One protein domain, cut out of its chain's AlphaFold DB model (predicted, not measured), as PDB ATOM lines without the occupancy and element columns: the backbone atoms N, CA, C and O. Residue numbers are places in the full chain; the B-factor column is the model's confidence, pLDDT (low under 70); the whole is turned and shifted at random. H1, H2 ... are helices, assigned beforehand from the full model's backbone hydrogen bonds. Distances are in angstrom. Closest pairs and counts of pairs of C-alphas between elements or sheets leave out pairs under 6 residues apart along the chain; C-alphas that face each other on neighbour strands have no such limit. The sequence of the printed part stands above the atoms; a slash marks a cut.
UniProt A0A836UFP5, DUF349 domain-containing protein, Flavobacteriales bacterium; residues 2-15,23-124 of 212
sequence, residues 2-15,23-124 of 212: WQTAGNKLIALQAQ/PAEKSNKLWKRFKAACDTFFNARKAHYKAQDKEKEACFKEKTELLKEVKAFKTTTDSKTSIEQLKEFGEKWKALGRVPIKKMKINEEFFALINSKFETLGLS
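What this domain is: This is residues 2 to 15 and 23 to 124 of the 212 residues of the protein "DUF349 domain-containing protein" of Flavobacteriales bacterium (UniProt A0A836UFP5). One very long helix, H2, makes the length of a rod; near one end H3 and H4 fold back beside it as an up-and-down bundle of three, and the short H1 runs alongside its other half. Residues 23 to 30, of which 24 to 30 belong to H2, stand free and stick out at the far end. The printed part has 116 residues with four named helices, H1, H2, H3 and H4 in that order, and no named strand; the class is all helix. The whole is extended, with a radius of gyration of the C-alphas of 24.7 A and spans of 86 by 20 by 18 A.

How they stand to each other: H2, residues 24 to 72, is the hub and touches three helices. With its residues 63 to 70 alone it touches H3, residues 79 to 95, closest at the C-alphas of Lys 63 and Trp 93, 6.8 A apart; this hairpin has a shallow tilt of 4 degrees, opposite ways. H4, residues 105 to 120, touches H2 the same way at a shallow tilt of 18 degrees, the closest C-alphas being those of Leu 67 and Phe 110, 6.1 A apart. H3 and H4 form another hairpin, with C-alphas 86 and 114 closest at 6.9 A. H1, residues 2 to 15, only just touches H2, with 3 pairs of C-alphas within 8 A, the closest those of Trp 2 and Arg 45 at 6.6 A. H1 is apart from H3 and H4. In H1, H2, H3 and H4 every O i to N i+4 pair is within hydrogen-bond range.

Where its parts are: H2 runs 70.3 A from C-alpha 24 at (-62.519, 39.801, -16.213) to C-alpha 72 at (3.997, 21.659, -30.021). H3 measures 24.6 A, H4 22.9 A and H1 19.9 A. H4 ends at C-alpha 120, (13.677, 25.001, -19.721).

The domain as a whole: The C-alphas farthest apart, those of Pro 23 and Thr 77, are 86.1 A apart. Residues 16 to 22 are not printed, and C-alphas 15 and 23 are 17.2 A apart across this cut. The links H2 to H3 and H3 to H4 are short. The pLDDT is under 70 at residues 77 to 78 and 123 to 124.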
ATOM      1  N   TRP A   2     -29.666  43.903 -17.472       91.50
ATOM      2  CA  TRP A   2     -30.653  42.828 -17.664       91.50
ATOM      3  C   TRP A   2     -31.176  42.243 -16.349       91.50
ATOM      4  O   TRP A   2     -32.332  41.817 -16.292       91.50
ATOM      5  N   GLN A   3     -30.343  42.209 -15.306       90.31
ATOM      6  CA  GLN A   3     -30.713  41.642 -14.012       90.31
ATOM      7  C   GLN A   3     -31.683  42.566 -13.274       90.31
ATOM      8  O   GLN A   3     -32.783  42.138 -12.924       90.31
ATOM      9  N   THR A   4     -31.336  43.848 -13.134       94.50
ATOM     10  CA  THR A   4     -32.214  44.854 -12.520       94.50
ATOM     11  C   THR A   4     -33.555  44.963 -13.246       94.50
ATOM     12  O   THR A   4     -34.606  44.952 -12.606       94.50
ATOM     13  N   ALA A   5     -33.551  45.032 -14.583       92.50
ATOM     14  CA  ALA A   5     -34.787  45.117 -15.363       92.50
ATOM     15  C   ALA A   5     -35.652  43.850 -15.235       92.50
ATOM     16  O   ALA A   5     -36.870  43.949 -15.089       92.50
ATOM     17  N   GLY A   6     -35.027  42.667 -15.205       93.06
ATOM     18  CA  GLY A   6     -35.727  41.406 -14.965       93.06
ATOM     19  C   GLY A   6     -36.384  41.351 -13.586       93.06
ATOM     20  O   GLY A   6     -37.554  40.995 -13.489       93.06
ATOM     21  N   ASN A   7     -35.673  41.773 -12.538       94.50
ATOM     22  CA  ASN A   7     -36.213  41.820 -11.176       94.50
ATOM     23  C   ASN A   7     -37.402  42.785 -11.068       94.50
ATOM     24  O   ASN A   7     -38.411  42.447 -10.454       94.50
ATOM     25  N   LYS A   8     -37.321  43.956 -11.717       94.50
ATOM     26  CA  LYS A   8     -38.437  44.912 -11.786       94.50
ATOM     27  C   LYS A   8     -39.665  44.312 -12.477       94.50
ATOM     28  O   LYS A   8     -40.770  44.460 -11.970       94.50
ATOM     29  N   LEU A   9     -39.491  43.601 -13.594       92.62
ATOM     30  CA  LEU A   9     -40.605  42.937 -14.285       92.62
ATOM     31  C   LEU A   9     -41.231  41.811 -13.454       92.62
ATOM     32  O   LEU A   9     -42.452  41.683 -13.436       92.62
ATOM     33  N   ILE A  10     -40.422  41.035 -12.726       92.25
ATOM     34  CA  ILE A  10     -40.920  40.010 -11.795       92.25
ATOM     35  C   ILE A  10     -41.726  40.660 -10.661       92.25
ATOM     36  O   ILE A  10     -42.811  40.185 -10.329       92.25
ATOM     37  N   ALA A  11     -41.245  41.775 -10.105       94.25
ATOM     38  CA  ALA A  11     -41.974  42.524  -9.085       94.25
ATOM     39  C   ALA A  11     -43.312  43.062  -9.620       94.25
ATOM     40  O   ALA A  11     -44.336  42.922  -8.958       94.25
ATOM     41  N   LEU A  12     -43.334  43.599 -10.845       92.69
ATOM     42  CA  LEU A  12     -44.568  44.037 -11.508       92.69
ATOM     43  C   LEU A  12     -45.537  42.870 -11.757       92.69
ATOM     44  O   LEU A  12     -46.739  43.025 -11.569       92.69
ATOM     45  N   GLN A  13     -45.036  41.684 -12.123       88.31
ATOM     46  CA  GLN A  13     -45.860  40.474 -12.236       88.31
ATOM     47  C   GLN A  13     -46.470  40.059 -10.893       88.31
ATOM     48  O   GLN A  13     -47.626  39.640 -10.855       88.31
ATOM     49  N   ALA A  14     -45.722  40.177  -9.796       89.62
ATOM     50  CA  ALA A  14     -46.236  39.902  -8.457       89.62
ATOM     51  C   ALA A  14     -47.296  40.932  -8.032       89.62
ATOM     52  O   ALA A  14     -48.354  40.552  -7.543       89.62
ATOM     53  N   GLN A  15     -47.057  42.222  -8.292       89.62
ATOM     54  CA  GLN A  15     -48.029  43.289  -8.033       89.62
ATOM     55  C   GLN A  15     -49.318  43.095  -8.837       89.62
ATOM     56  O   GLN A  15     -50.400  43.242  -8.282       89.62
ATOM     57  N   PRO A  23     -63.139  43.870 -13.785       85.00
ATOM     58  CA  PRO A  23     -63.914  43.043 -14.709       85.00
ATOM     59  C   PRO A  23     -63.018  42.135 -15.561       85.00
ATOM     60  O   PRO A  23     -62.032  42.599 -16.148       85.00
ATOM     61  N   ALA A  24     -63.367  40.847 -15.636       79.69
ATOM     62  CA  ALA A  24     -62.519  39.801 -16.213       79.69
ATOM     63  C   ALA A  24     -62.056  40.116 -17.644       79.69
ATOM     64  O   ALA A  24     -60.903  39.884 -17.992       79.69
ATOM     65  N   GLU A  25     -62.920  40.712 -18.467       85.19
ATOM     66  CA  GLU A  25     -62.601  41.079 -19.848       85.19
ATOM     67  C   GLU A  25     -61.475  42.129 -19.940       85.19
ATOM     68  O   GLU A  25     -60.494  41.950 -20.670       85.19
ATOM     69  N   LYS A  26     -61.568  43.198 -19.137       84.12
ATOM     70  CA  LYS A  26     -60.550  44.260 -19.067       84.12
ATOM     71  C   LYS A  26     -59.244  43.730 -18.476       84.12
ATOM     72  O   LYS A  26     -58.172  44.014 -19.017       84.12
ATOM     73  N   SER A  27     -59.341  42.916 -17.423       85.88
ATOM     74  CA  SER A  27     -58.192  42.255 -16.794       85.88
ATOM     75  C   SER A  27     -57.454  41.350 -17.787       85.88
ATOM     76  O   SER A  27     -56.245  41.482 -17.970       85.88
ATOM     77  N   ASN A  28     -58.180  40.518 -18.539       85.81
ATOM     78  CA  ASN A  28     -57.606  39.620 -19.539       85.81
ATOM     79  C   ASN A  28     -56.899  40.372 -20.676       85.81
ATOM     80  O   ASN A  28     -55.818  39.962 -21.105       85.81
ATOM     81  N   LYS A  29     -57.470  41.481 -21.169       90.06
ATOM     82  CA  LYS A  29     -56.846  42.301 -22.224       90.06
ATOM     83  C   LYS A  29     -55.532  42.927 -21.753       90.06
ATOM     84  O   LYS A  29     -54.529  42.871 -22.468       90.06
ATOM     85  N   LEU A  30     -55.526  43.498 -20.551       88.44
ATOM     86  CA  LEU A  30     -54.334  44.095 -19.953       88.44
ATOM     87  C   LEU A  30     -53.274  43.037 -19.619       88.44
ATOM     88  O   LEU A  30     -52.103  43.235 -19.945       88.44
ATOM     89  N   TRP A  31     -53.682  41.884 -19.084       88.88
ATOM     90  CA  TRP A  31     -52.789  40.760 -18.812       88.88
ATOM     91  C   TRP A  31     -52.115  40.243 -20.082       88.88
ATOM     92  O   TRP A  31     -50.900  40.073 -20.096       88.88
ATOM     93  N   LYS A  32     -52.866  40.052 -21.177       92.06
ATOM     94  CA  LYS A  32     -52.293  39.640 -22.470       92.06
ATOM     95  C   LYS A  32     -51.213  40.615 -22.942       92.06
ATOM     96  O   LYS A  32     -50.135  40.180 -23.336       92.06
ATOM     97  N   ARG A  33     -51.472  41.925 -22.861       93.25
ATOM     98  CA  ARG A  33     -50.509  42.965 -23.258       93.25
ATOM     99  C   ARG A  33     -49.273  42.982 -22.353       93.25
ATOM    100  O   ARG A  33     -48.154  43.076 -22.851       93.25
ATOM    101  N   PHE A  34     -49.464  42.871 -21.040       91.44
ATOM    102  CA  PHE A  34     -48.367  42.840 -20.075       91.44
ATOM    103  C   PHE A  34     -47.507  41.579 -20.220       91.44
ATOM    104  O   PHE A  34     -46.279  41.669 -20.253       91.44
ATOM    105  N   LYS A  35     -48.139  40.412 -20.388       91.94
ATOM    106  CA  LYS A  35     -47.454  39.145 -20.649       91.94
ATOM    107  C   LYS A  35     -46.646  39.210 -21.942       91.94
ATOM    108  O   LYS A  35     -45.469  38.876 -21.910       91.94
ATOM    109  N   ALA A  36     -47.225  39.715 -23.033       94.75
ATOM    110  CA  ALA A  36     -46.507  39.878 -24.296       94.75
ATOM    111  C   ALA A  36     -45.247  40.748 -24.135       94.75
ATOM    112  O   ALA A  36     -44.178  40.371 -24.606       94.75
ATOM    113  N   ALA A  37     -45.337  41.864 -23.402       93.25
ATOM    114  CA  ALA A  37     -44.177  42.711 -23.115       93.25
ATOM    115  C   ALA A  37     -43.106  41.989 -22.269       93.25
ATOM    116  O   ALA A  37     -41.910  42.107 -22.549       93.25
ATOM    117  N   CYS A  38     -43.523  41.210 -21.261       93.19
ATOM    118  CA  CYS A  38     -42.613  40.380 -20.470       93.19
ATOM    119  C   CYS A  38     -41.915  39.328 -21.343       93.19
ATOM    120  O   CYS A  38     -40.695  39.182 -21.265       93.19
ATOM    121  N   ASP A  39     -42.669  38.629 -22.193       94.75
ATOM    122  CA  ASP A  39     -42.151  37.594 -23.087       94.75
ATOM    123  C   ASP A  39     -41.118  38.186 -24.057       94.75
ATOM    124  O   ASP A  39     -40.024  37.638 -24.193       94.75
ATOM    125  N   THR A  40     -41.397  39.349 -24.661       95.94
ATOM    126  CA  THR A  40     -40.425  40.073 -25.499       95.94
ATOM    127  C   THR A  40     -39.126  40.356 -24.742       95.94
ATOM    128  O   THR A  40     -38.041  40.058 -25.248       95.94
ATOM    129  N   PHE A  41     -39.213  40.876 -23.514       95.25
ATOM    130  CA  PHE A  41     -38.034  41.168 -22.698       95.25
ATOM    131  C   PHE A  41     -37.229  39.905 -22.358       95.25
ATOM    132  O   PHE A  41     -36.011  39.876 -22.554       95.25
ATOM    133  N   PHE A  42     -37.879  38.851 -21.856       94.25
ATOM    134  CA  PHE A  42     -37.181  37.630 -21.443       94.25
ATOM    135  C   PHE A  42     -36.609  36.860 -22.636       94.25
ATOM    136  O   PHE A  42     -35.521  36.292 -22.518       94.25
ATOM    137  N   ASN A  43     -37.270  36.901 -23.795       96.44
ATOM    138  CA  ASN A  43     -36.732  36.358 -25.040       96.44
ATOM    139  C   ASN A  43     -35.473  37.115 -25.482       96.44
ATOM    140  O   ASN A  43     -34.459  36.478 -25.776       96.44
ATOM    141  N   ALA A  44     -35.490  38.452 -25.449       96.25
ATOM    142  CA  ALA A  44     -34.316  39.270 -25.761       96.25
ATOM    143  C   ALA A  44     -33.162  39.009 -24.777       96.25
ATOM    144  O   ALA A  44     -32.024  38.780 -25.192       96.25
ATOM    145  N   ARG A  45     -33.459  38.939 -23.473       95.88
ATOM    146  CA  ARG A  45     -32.482  38.598 -22.430       95.88
ATOM    147  C   ARG A  45     -31.862  37.221 -22.674       95.88
ATOM    148  O   ARG A  45     -30.643  37.072 -22.613       95.88
ATOM    149  N   LYS A  46     -32.684  36.209 -22.964       95.94
ATOM    150  CA  LYS A  46     -32.221  34.846 -23.260       95.94
ATOM    151  C   LYS A  46     -31.329  34.818 -24.499       95.94
ATOM    152  O   LYS A  46     -30.281  34.178 -24.471       95.94
ATOM    153  N   ALA A  47     -31.718  35.518 -25.564       96.44
ATOM    154  CA  ALA A  47     -30.919  35.629 -26.780       96.44
ATOM    155  C   ALA A  47     -29.562  36.299 -26.510       96.44
ATOM    156  O   ALA A  47     -28.540  35.790 -26.962       96.44
ATOM    157  N   HIS A  48     -29.543  37.367 -25.708       95.12
ATOM    158  CA  HIS A  48     -28.322  38.069 -25.320       95.12
ATOM    159  C   HIS A  48     -27.330  37.159 -24.581       95.12
ATOM    160  O   HIS A  48     -26.180  37.037 -24.996       95.12
ATOM    161  N   TYR A  49     -27.766  36.463 -23.526       93.50
ATOM    162  CA  TYR A  49     -26.875  35.548 -22.800       93.50
ATOM    163  C   TYR A  49     -26.451  34.350 -23.654       93.50
ATOM    164  O   TYR A  49     -25.296  33.941 -23.593       93.50
ATOM    165  N   LYS A  50     -27.335  33.838 -24.521       95.88
ATOM    166  CA  LYS A  50     -26.976  32.788 -25.484       95.88
ATOM    167  C   LYS A  50     -25.893  33.256 -26.464       95.88
ATOM    168  O   LYS A  50     -25.031  32.457 -26.819       95.88
ATOM    169  N   ALA A  51     -25.931  34.512 -26.910       95.25
ATOM    170  CA  ALA A  51     -24.891  35.089 -27.759       95.25
ATOM    171  C   ALA A  51     -23.558  35.208 -27.004       95.25
ATOM    172  O   ALA A  51     -22.554  34.688 -27.480       95.25
ATOM    173  N   GLN A  52     -23.568  35.754 -25.783       93.31
ATOM    174  CA  GLN A  52     -22.361  35.823 -24.948       93.31
ATOM    175  C   GLN A  52     -21.759  34.443 -24.665       93.31
ATOM    176  O   GLN A  52     -20.541  34.283 -24.634       93.31
ATOM    177  N   ASP A  53     -22.589  33.429 -24.424       94.31
ATOM    178  CA  ASP A  53     -22.090  32.078 -24.177       94.31
ATOM    179  C   ASP A  53     -21.486  31.463 -25.443       94.31
ATOM    180  O   ASP A  53     -20.455  30.800 -25.355       94.31
ATOM    181  N   LYS A  54     -22.045  31.749 -26.628       96.00
ATOM    182  CA  LYS A  54     -21.420  31.375 -27.906       96.00
ATOM    183  C   LYS A  54     -20.064  32.053 -28.106       96.00
ATOM    184  O   LYS A  54     -19.127  31.379 -28.520       96.00
ATOM    185  N   GLU A  55     -19.943  33.342 -27.796       94.56
ATOM    186  CA  GLU A  55     -18.670  34.076 -27.878       94.56
ATOM    187  C   GLU A  55     -17.616  33.478 -26.940       94.56
ATOM    188  O   GLU A  55     -16.483  33.227 -27.347       94.56
ATOM    189  N   LYS A  56     -17.997  33.168 -25.694       93.06
ATOM    190  CA  LYS A  56     -17.100  32.504 -24.737       93.06
ATOM    191  C   LYS A  56     -16.661  31.126 -25.232       93.06
ATOM    192  O   LYS A  56     -15.503  30.758 -25.063       93.06
ATOM    193  N   GLU A  57     -17.572  30.353 -25.822       97.00
ATOM    194  CA  GLU A  57     -17.259  29.047 -26.411       97.00
ATOM    195  C   GLU A  57     -16.328  29.161 -27.628       97.00
ATOM    196  O   GLU A  57     -15.418  28.346 -27.770       97.00
ATOM    197  N   ALA A  58     -16.499  30.180 -28.475       96.25
ATOM    198  CA  ALA A  58     -15.576  30.465 -29.576       96.25
ATOM    199  C   ALA A  58     -14.175  30.812 -29.052       96.25
ATOM    200  O   ALA A  58     -13.200  30.170 -29.436       96.25
ATOM    201  N   CYS A  59     -14.090  31.713 -28.070       93.50
ATOM    202  CA  CYS A  59     -12.832  32.041 -27.401       93.50
ATOM    203  C   CYS A  59     -12.173  30.808 -26.760       93.50
ATOM    204  O   CYS A  59     -10.960  30.628 -26.836       93.50
ATOM    205  N   PHE A  60     -12.959  29.918 -26.143       96.81
ATOM    206  CA  PHE A  60     -12.427  28.675 -25.585       96.81
ATOM    207  C   PHE A  60     -11.787  27.787 -26.661       96.81
ATOM    208  O   PHE A  60     -10.734  27.202 -26.407       96.81
ATOM    209  N   LYS A  61     -12.380  27.703 -27.857       97.56
ATOM    210  CA  LYS A  61     -11.788  26.968 -28.984       97.56
ATOM    211  C   LYS A  61     -10.473  27.602 -29.431       97.56
ATOM    212  O   LYS A  61      -9.480  26.893 -29.509       97.56
ATOM    213  N   GLU A  62     -10.440  28.917 -29.626       97.25
ATOM    214  CA  GLU A  62      -9.219  29.644 -30.011       97.25
ATOM    215  C   GLU A  62      -8.097  29.462 -28.979       97.25
ATOM    216  O   GLU A  62      -6.965  29.137 -29.329       97.25
ATOM    217  N   LYS A  63      -8.427  29.560 -27.687       96.38
ATOM    218  CA  LYS A  63      -7.493  29.260 -26.592       96.38
ATOM    219  C   LYS A  63      -7.030  27.804 -26.601       96.38
ATOM    220  O   LYS A  63      -5.874  27.527 -26.306       96.38
ATOM    221  N   THR A  64      -7.900  26.865 -26.954       97.75
ATOM    222  CA  THR A  64      -7.528  25.448 -27.062       97.75
ATOM    223  C   THR A  64      -6.529  25.217 -28.192       97.75
ATOM    224  O   THR A  64      -5.553  24.497 -27.986       97.75
ATOM    225  N   GLU A  65      -6.725  25.843 -29.351       97.81
ATOM    226  CA  GLU A  65      -5.777  25.742 -30.466       97.81
ATOM    227  C   GLU A  65      -4.439  26.409 -30.128       97.81
ATOM    228  O   GLU A  65      -3.395  25.771 -30.251       97.81
ATOM    229  N   LEU A  66      -4.460  27.615 -29.554       97.12
ATOM    230  CA  LEU A  66      -3.241  28.297 -29.114       97.12
ATOM    231  C   LEU A  66      -2.463  27.472 -28.076       97.12
ATOM    232  O   LEU A  66      -1.238  27.385 -28.122       97.12
ATOM    233  N   LEU A  67      -3.161  26.812 -27.149       97.12
ATOM    234  CA  LEU A  67      -2.528  25.915 -26.185       97.12
ATOM    235  C   LEU A  67      -1.851  24.719 -26.873       97.12
ATOM    236  O   LEU A  67      -0.763  24.321 -26.457       97.12
ATOM    237  N   LYS A  68      -2.463  24.144 -27.916       97.38
ATOM    238  CA  LYS A  68      -1.837  23.071 -28.708       97.38
ATOM    239  C   LYS A  68      -0.595  23.571 -29.442       97.38
ATOM    240  O   LYS A  68       0.416  22.872 -29.418       97.38
ATOM    241  N   GLU A  69      -0.642  24.766 -30.028       96.19
ATOM    242  CA  GLU A  69       0.524  25.394 -30.664       96.19
ATOM    243  C   GLU A  69       1.676  25.547 -29.669       96.19
ATOM    244  O   GLU A  69       2.792  25.105 -29.940       96.19
ATOM    245  N   VAL A  70       1.398  26.070 -28.469       95.06
ATOM    246  CA  VAL A  70       2.415  26.187 -27.416       95.06
ATOM    247  C   VAL A  70       2.936  24.813 -27.004       95.06
ATOM    248  O   VAL A  70       4.142  24.653 -26.835       95.06
ATOM    249  N   LYS A  71       2.083  23.789 -26.865       95.31
ATOM    250  CA  LYS A  71       2.536  22.418 -26.554       95.31
ATOM    251  C   LYS A  71       3.510  21.899 -27.611       95.31
ATOM    252  O   LYS A  71       4.565  21.385 -27.238       95.31
ATOM    253  N   ALA A  72       3.180  22.082 -28.887       94.69
ATOM    254  CA  ALA A  72       3.997  21.659 -30.021       94.69
ATOM    255  C   ALA A  72       5.272  22.499 -30.206       94.69
ATOM    256  O   ALA A  72       6.239  22.015 -30.793       94.69
ATOM    257  N   PHE A  73       5.295  23.731 -29.691       92.38
ATOM    258  CA  PHE A  73       6.444  24.622 -29.781       92.38
ATOM    259  C   PHE A  73       7.676  24.013 -29.100       92.38
ATOM    260  O   PHE A  73       7.684  23.789 -27.884       92.38
ATOM    261  N   LYS A  74       8.726  23.761 -29.885       86.50
ATOM    262  CA  LYS A  74      10.024  23.288 -29.401       86.50
ATOM    263  C   LYS A  74      10.969  24.471 -29.263       86.50
ATOM    264  O   LYS A  74      11.101  25.272 -30.180       86.50
ATOM    265  N   THR A  75      11.635  24.547 -28.122       77.25
ATOM    266  CA  THR A  75      12.667  25.545 -27.857       77.25
ATOM    267  C   THR A  75      13.888  25.275 -28.733       77.25
ATOM    268  O   THR A  75      14.385  24.149 -28.776       77.25
ATOM    269  N   THR A  76      14.361  26.295 -29.438       74.81
ATOM    270  CA  THR A  76      15.573  26.248 -30.263       74.81
ATOM    271  C   THR A  76      16.821  26.523 -29.428       74.81
ATOM    272  O   THR A  76      16.736  27.091 -28.341       74.81
ATOM    273  N   THR A  77      17.997  26.178 -29.957       60.66
ATOM    274  CA  THR A  77      19.299  26.474 -29.331       60.66
ATOM    275  C   THR A  77      19.535  27.978 -29.152       60.66
ATOM    276  O   THR A  77      20.206  28.384 -28.207       60.66
ATOM    277  N   ASP A  78      18.945  28.814 -30.017       68.94
ATOM    278  CA  ASP A  78      18.836  30.253 -29.774       68.94
ATOM    279  C   ASP A  78      17.711  30.532 -28.765       68.94
ATOM    280  O   ASP A  78      16.518  30.552 -29.099       68.94
ATOM    281  N   SER A  79      18.114  30.728 -27.509       73.06
ATOM    282  CA  SER A  79      17.205  30.986 -26.398       73.06
ATOM    283  C   SER A  79      16.461  32.310 -26.561       73.06
ATOM    284  O   SER A  79      15.302  32.389 -26.160       73.06
ATOM    285  N   LYS A  80      17.052  33.333 -27.197       78.88
ATOM    286  CA  LYS A  80      16.434  34.662 -27.308       78.88
ATOM    287  C   LYS A  80      15.197  34.636 -28.204       78.88
ATOM    288  O   LYS A  80      14.136  35.092 -27.780       78.88
ATOM    289  N   THR A  81      15.307  34.034 -29.387       83.69
ATOM    290  CA  THR A  81      14.178  33.885 -30.317       83.69
ATOM    291  C   THR A  81      13.051  33.056 -29.692       83.69
ATOM    292  O   THR A  81      11.882  33.440 -29.743       83.69
ATOM    293  N   SER A  82      13.394  31.966 -28.994       86.25
ATOM    294  CA  SER A  82      12.402  31.152 -28.279       86.25
ATOM    295  C   SER A  82      11.688  31.926 -27.162       86.25
ATOM    296  O   SER A  82      10.483  31.768 -26.964       86.25
ATOM    297  N   ILE A  83      12.404  32.793 -26.440       83.56
ATOM    298  CA  ILE A  83      11.835  33.659 -25.397       83.56
ATOM    299  C   ILE A  83      10.843  34.660 -25.991       83.56
ATOM    300  O   ILE A  83       9.778  34.878 -25.412       83.56
ATOM    301  N   GLU A  84      11.183  35.282 -27.119       85.56
ATOM    302  CA  GLU A  84      10.315  36.244 -27.807       85.56
ATOM    303  C   GLU A  84       9.023  35.575 -28.288       85.56
ATOM    304  O   GLU A  84       7.935  36.057 -27.974       85.56
ATOM    305  N   GLN A  85       9.117  34.391 -28.895       90.00
ATOM    306  CA  GLN A  85       7.944  33.617 -29.317       90.00
ATOM    307  C   GLN A  85       7.047  33.209 -28.136       90.00
ATOM    308  O   GLN A  85       5.823  33.327 -28.207       90.00
ATOM    309  N   LEU A  86       7.625  32.793 -27.002       89.06
ATOM    310  CA  LEU A  86       6.850  32.509 -25.785       89.06
ATOM    311  C   LEU A  86       6.147  33.755 -25.224       89.06
ATOM    312  O   LEU A  86       5.024  33.650 -24.721       89.06
ATOM    313  N   LYS A  87       6.769  34.939 -25.325       87.62
ATOM    314  CA  LYS A  87       6.120  36.210 -24.962       87.62
ATOM    315  C   LYS A  87       4.950  36.512 -25.897       87.62
ATOM    316  O   LYS A  87       3.874  36.848 -25.406       87.62
ATOM    317  N   GLU A  88       5.118  36.326 -27.206       90.94
ATOM    318  CA  GLU A  88       4.042  36.509 -28.187       90.94
ATOM    319  C   GLU A  88       2.849  35.588 -27.924       90.94
ATOM    320  O   GLU A  88       1.707  36.047 -27.959       90.94
ATOM    321  N   PHE A  89       3.085  34.312 -27.595       93.81
ATOM    322  CA  PHE A  89       2.009  33.404 -27.189       93.81
ATOM    323  C   PHE A  89       1.245  33.936 -25.970       93.81
ATOM    324  O   PHE A  89       0.013  33.883 -25.936       93.81
ATOM    325  N   GLY A  90       1.958  34.492 -24.986       89.88
ATOM    326  CA  GLY A  90       1.358  35.129 -23.816       89.88
ATOM    327  C   GLY A  90       0.492  36.345 -24.162       89.88
ATOM    328  O   GLY A  90      -0.593  36.496 -23.599       89.88
ATOM    329  N   GLU A  91       0.931  37.192 -25.092       88.69
ATOM    330  CA  GLU A  91       0.155  38.357 -25.535       88.69
ATOM    331  C   GLU A  91      -1.063  37.955 -26.376       88.69
ATOM    332  O   GLU A  91      -2.169  38.427 -26.103       88.69
ATOM    333  N   LYS A  92      -0.912  36.996 -27.302       93.19
ATOM    334  CA  LYS A  92      -2.043  36.398 -28.033       93.19
ATOM    335  C   LYS A  92      -3.085  35.849 -27.059       93.19
ATOM    336  O   LYS A  92      -4.265  36.153 -27.190       93.19
ATOM    337  N   TRP A  93      -2.663  35.126 -26.018       92.94
ATOM    338  CA  TRP A  93      -3.578  34.577 -25.012       92.94
ATOM    339  C   TRP A  93      -4.388  35.642 -24.262       92.94
ATOM    340  O   TRP A  93      -5.559  35.418 -23.942       92.94
ATOM    341  N   LYS A  94      -3.767  36.787 -23.950       87.31
ATOM    342  CA  LYS A  94      -4.426  37.914 -23.271       87.31
ATOM    343  C   LYS A  94      -5.380  38.670 -24.189       87.31
ATOM    344  O   LYS A  94      -6.392  39.168 -23.703       87.31
ATOM    345  N   ALA A  95      -5.055  38.766 -25.478       89.62
ATOM    346  CA  ALA A  95      -5.918  39.386 -26.477       89.62
ATOM    347  C   ALA A  95      -7.214  38.581 -26.688       89.62
ATOM    348  O   ALA A  95      -8.262  39.157 -26.978       89.62
ATOM    349  N   LEU A  96      -7.162  37.260 -26.487       88.94
ATOM    350  CA  LEU A  96      -8.340  36.396 -26.507       88.94
ATOM    351  C   LEU A  96      -9.265  36.678 -25.313       88.94
ATOM    352  O   LEU A  96      -8.829  36.845 -24.171       88.94
ATOM    353  N   GLY A  97     -10.572  36.668 -25.572       85.31
ATOM    354  CA  GLY A  97     -11.605  37.011 -24.595       85.31
ATOM    355  C   GLY A  97     -11.747  36.049 -23.403       85.31
ATOM    356  O   GLY A  97     -10.883  35.235 -23.046       85.31
ATOM    357  N   ARG A  98     -12.906  36.115 -22.747       86.31
ATOM    358  CA  ARG A  98     -13.226  35.240 -21.610       86.31
ATOM    359  C   ARG A  98     -13.755  33.892 -22.086       86.31
ATOM    360  O   ARG A  98     -14.437  33.811 -23.098       86.31
ATOM    361  N   VAL A  99     -13.482  32.854 -21.305       92.56
ATOM    362  CA  VAL A  99     -14.019  31.501 -21.512       92.56
ATOM    363  C   VAL A  99     -15.188  31.242 -20.556       92.56
ATOM    364  O   VAL A  99     -15.356  31.981 -19.578       92.56
ATOM    365  N   PRO A 100     -16.005  30.201 -20.784       92.88
ATOM    366  CA  PRO A 100     -17.031  29.800 -19.832       92.88
ATOM    367  C   PRO A 100     -16.403  29.445 -18.479       92.88
ATOM    368  O   PRO A 100     -15.350  28.810 -18.435       92.88
ATOM    369  N   ILE A 101     -17.071  29.791 -17.375       83.69
ATOM    370  CA  ILE A 101     -16.556  29.585 -16.003       83.69
ATOM    371  C   ILE A 101     -16.136  28.126 -15.778       83.69
ATOM    372  O   ILE A 101     -15.044  27.849 -15.290       83.69
ATOM    373  N   LYS A 102     -16.960  27.178 -16.238       92.12
ATOM    374  CA  LYS A 102     -16.700  25.732 -16.131       92.12
ATOM    375  C   LYS A 102     -15.432  25.271 -16.867       92.12
ATOM    376  O   LYS A 102     -14.945  24.180 -16.600       92.12
ATOM    377  N   LYS A 103     -14.908  26.084 -17.788       92.69
ATOM    378  CA  LYS A 103     -13.741  25.801 -18.633       92.69
ATOM    379  C   LYS A 103     -12.538  26.700 -18.314       92.69
ATOM    380  O   LYS A 103     -11.558  26.691 -19.049       92.69
ATOM    381  N   MET A 104     -12.574  27.463 -17.214       86.62
ATOM    382  CA  MET A 104     -11.491  28.386 -16.844       86.62
ATOM    383  C   MET A 104     -10.146  27.709 -16.556       86.62
ATOM    384  O   MET A 104      -9.122  28.379 -16.699       86.62
ATOM    385  N   LYS A 105     -10.140  26.403 -16.242       91.69
ATOM    386  CA  LYS A 105      -8.927  25.593 -16.010       91.69
ATOM    387  C   LYS A 105      -7.910  25.666 -17.152       91.69
ATOM    388  O   LYS A 105      -6.716  25.554 -16.910       91.69
ATOM    389  N   ILE A 106      -8.359  25.930 -18.379       92.75
ATOM    390  CA  ILE A 106      -7.464  26.089 -19.531       92.75
ATOM    391  C   ILE A 106      -6.447  27.229 -19.342       92.75
ATOM    392  O   ILE A 106      -5.332  27.154 -19.847       92.75
ATOM    393  N   ASN A 107      -6.799  28.277 -18.585       85.38
ATOM    394  CA  ASN A 107      -5.864  29.363 -18.292       85.38
ATOM    395  C   ASN A 107      -4.733  28.884 -17.373       85.38
ATOM    396  O   ASN A 107      -3.580  29.230 -17.603       85.38
ATOM    397  N   GLU A 108      -5.051  28.081 -16.354       86.00
ATOM    398  CA  GLU A 108      -4.051  27.505 -15.447       86.00
ATOM    399  C   GLU A 108      -3.088  26.596 -16.216       86.00
ATOM    400  O   GLU A 108      -1.874  26.732 -16.079       86.00
ATOM    401  N   GLU A 109      -3.627  25.738 -17.086       93.31
ATOM    402  CA  GLU A 109      -2.841  24.842 -17.935       93.31
ATOM    403  C   GLU A 109      -1.896  25.615 -18.865       93.31
ATOM    404  O   GLU A 109      -0.709  25.297 -18.954       93.31
ATOM    405  N   PHE A 110      -2.396  26.671 -19.513       92.56
ATOM    406  CA  PHE A 110      -1.583  27.524 -20.374       92.56
ATOM    407  C   PHE A 110      -0.440  28.197 -19.613       92.56
ATOM    408  O   PHE A 110       0.714  28.125 -20.040       92.56
ATOM    409  N   PHE A 111      -0.727  28.830 -18.472       87.06
ATOM    410  CA  PHE A 111       0.308  29.522 -17.706       87.06
ATOM    411  C   PHE A 111       1.331  28.554 -17.108       87.06
ATOM    412  O   PHE A 111       2.517  28.881 -17.086       87.06
ATOM    413  N   ALA A 112       0.911  27.363 -16.674       88.44
ATOM    414  CA  ALA A 112       1.828  26.323 -16.221       88.44
ATOM    415  C   ALA A 112       2.783  25.888 -17.344       88.44
ATOM    416  O   ALA A 112       3.996  25.832 -17.135       88.44
ATOM    417  N   LEU A 113       2.259  25.658 -18.552       91.56
ATOM    418  CA  LEU A 113       3.058  25.264 -19.710       91.56
ATOM    419  C   LEU A 113       4.044  26.355 -20.145       91.56
ATOM    420  O   LEU A 113       5.214  26.065 -20.387       91.56
ATOM    421  N   ILE A 114       3.585  27.606 -20.236       88.94
ATOM    422  CA  ILE A 114       4.437  28.747 -20.586       88.94
ATOM    423  C   ILE A 114       5.566  28.911 -19.566       88.94
ATOM    424  O   ILE A 114       6.721  29.060 -19.959       88.94
ATOM    425  N   ASN A 115       5.254  28.841 -18.268       84.81
ATOM    426  CA  ASN A 115       6.265  28.946 -17.216       84.81
ATOM    427  C   ASN A 115       7.289  27.810 -17.311       84.81
ATOM    428  O   ASN A 115       8.484  28.083 -17.295       84.81
ATOM    429  N   SER A 116       6.836  26.568 -17.503       87.31
ATOM    430  CA  SER A 116       7.730  25.421 -17.688       87.31
ATOM    431  C   SER A 116       8.658  25.608 -18.894       87.31
ATOM    432  O   SER A 116       9.855  25.358 -18.792       87.31
ATOM    433  N   LYS A 117       8.154  26.126 -20.022       88.00
ATOM    434  CA  LYS A 117       8.993  26.404 -21.200       88.00
ATOM    435  C   LYS A 117      10.013  27.514 -20.946       88.00
ATOM    436  O   LYS A 117      11.161  27.379 -21.361       88.00
ATOM    437  N   PHE A 118       9.647  28.572 -20.224       84.06
ATOM    438  CA  PHE A 118      10.624  29.578 -19.796       84.06
ATOM    439  C   PHE A 118      11.700  28.982 -18.876       84.06
ATOM    440  O   PHE A 118      12.881  29.260 -19.076       84.06
ATOM    441  N   GLU A 119      11.323  28.104 -17.944       81.81
ATOM    442  CA  GLU A 119      12.270  27.421 -17.054       81.81
ATOM    443  C   GLU A 119      13.251  26.531 -17.828       81.81
ATOM    444  O   GLU A 119      14.451  26.583 -17.563       81.81
ATOM    445  N   THR A 120      12.786  25.794 -18.847       83.19
ATOM    446  CA  THR A 120      13.677  25.001 -19.721       83.19
ATOM    447  C   THR A 120      14.680  25.851 -20.501       83.19
ATOM    448  O   THR A 120      15.753  25.369 -20.847       83.19
ATOM    449  N   LEU A 121      14.368  27.128 -20.737       80.94
ATOM    450  CA  LEU A 121      15.259  28.096 -21.382       80.94
ATOM    451  C   LEU A 121      16.213  28.783 -20.389       80.94
ATOM    452  O   LEU A 121      16.869  29.761 -20.743       80.94
ATOM    453  N   GLY A 122      16.273  28.317 -19.137       72.94
ATOM    454  CA  GLY A 122      17.110  28.906 -18.090       72.94
ATOM    455  C   GLY A 122      16.563  30.219 -17.521       72.94
ATOM    456  O   GLY A 122      17.212  30.848 -16.684       72.94
ATOM    457  N   LEU A 123      15.359  30.639 -17.924       68.19
ATOM    458  CA  LEU A 123      14.655  31.747 -17.293       68.19
ATOM    459  C   LEU A 123      13.804  31.209 -16.149       68.19
ATOM    460  O   LEU A 123      12.702  30.701 -16.346       68.19
ATOM    461  N   SER A 124      14.291  31.370 -14.923       66.00
ATOM    462  CA  SER A 124      13.461  31.105 -13.751       66.00
ATOM    463  C   SER A 124      12.231  32.024 -13.740       66.00
ATOM    464  O   SER A 124      12.275  33.161 -14.225       66.00
TER     465      SER A 124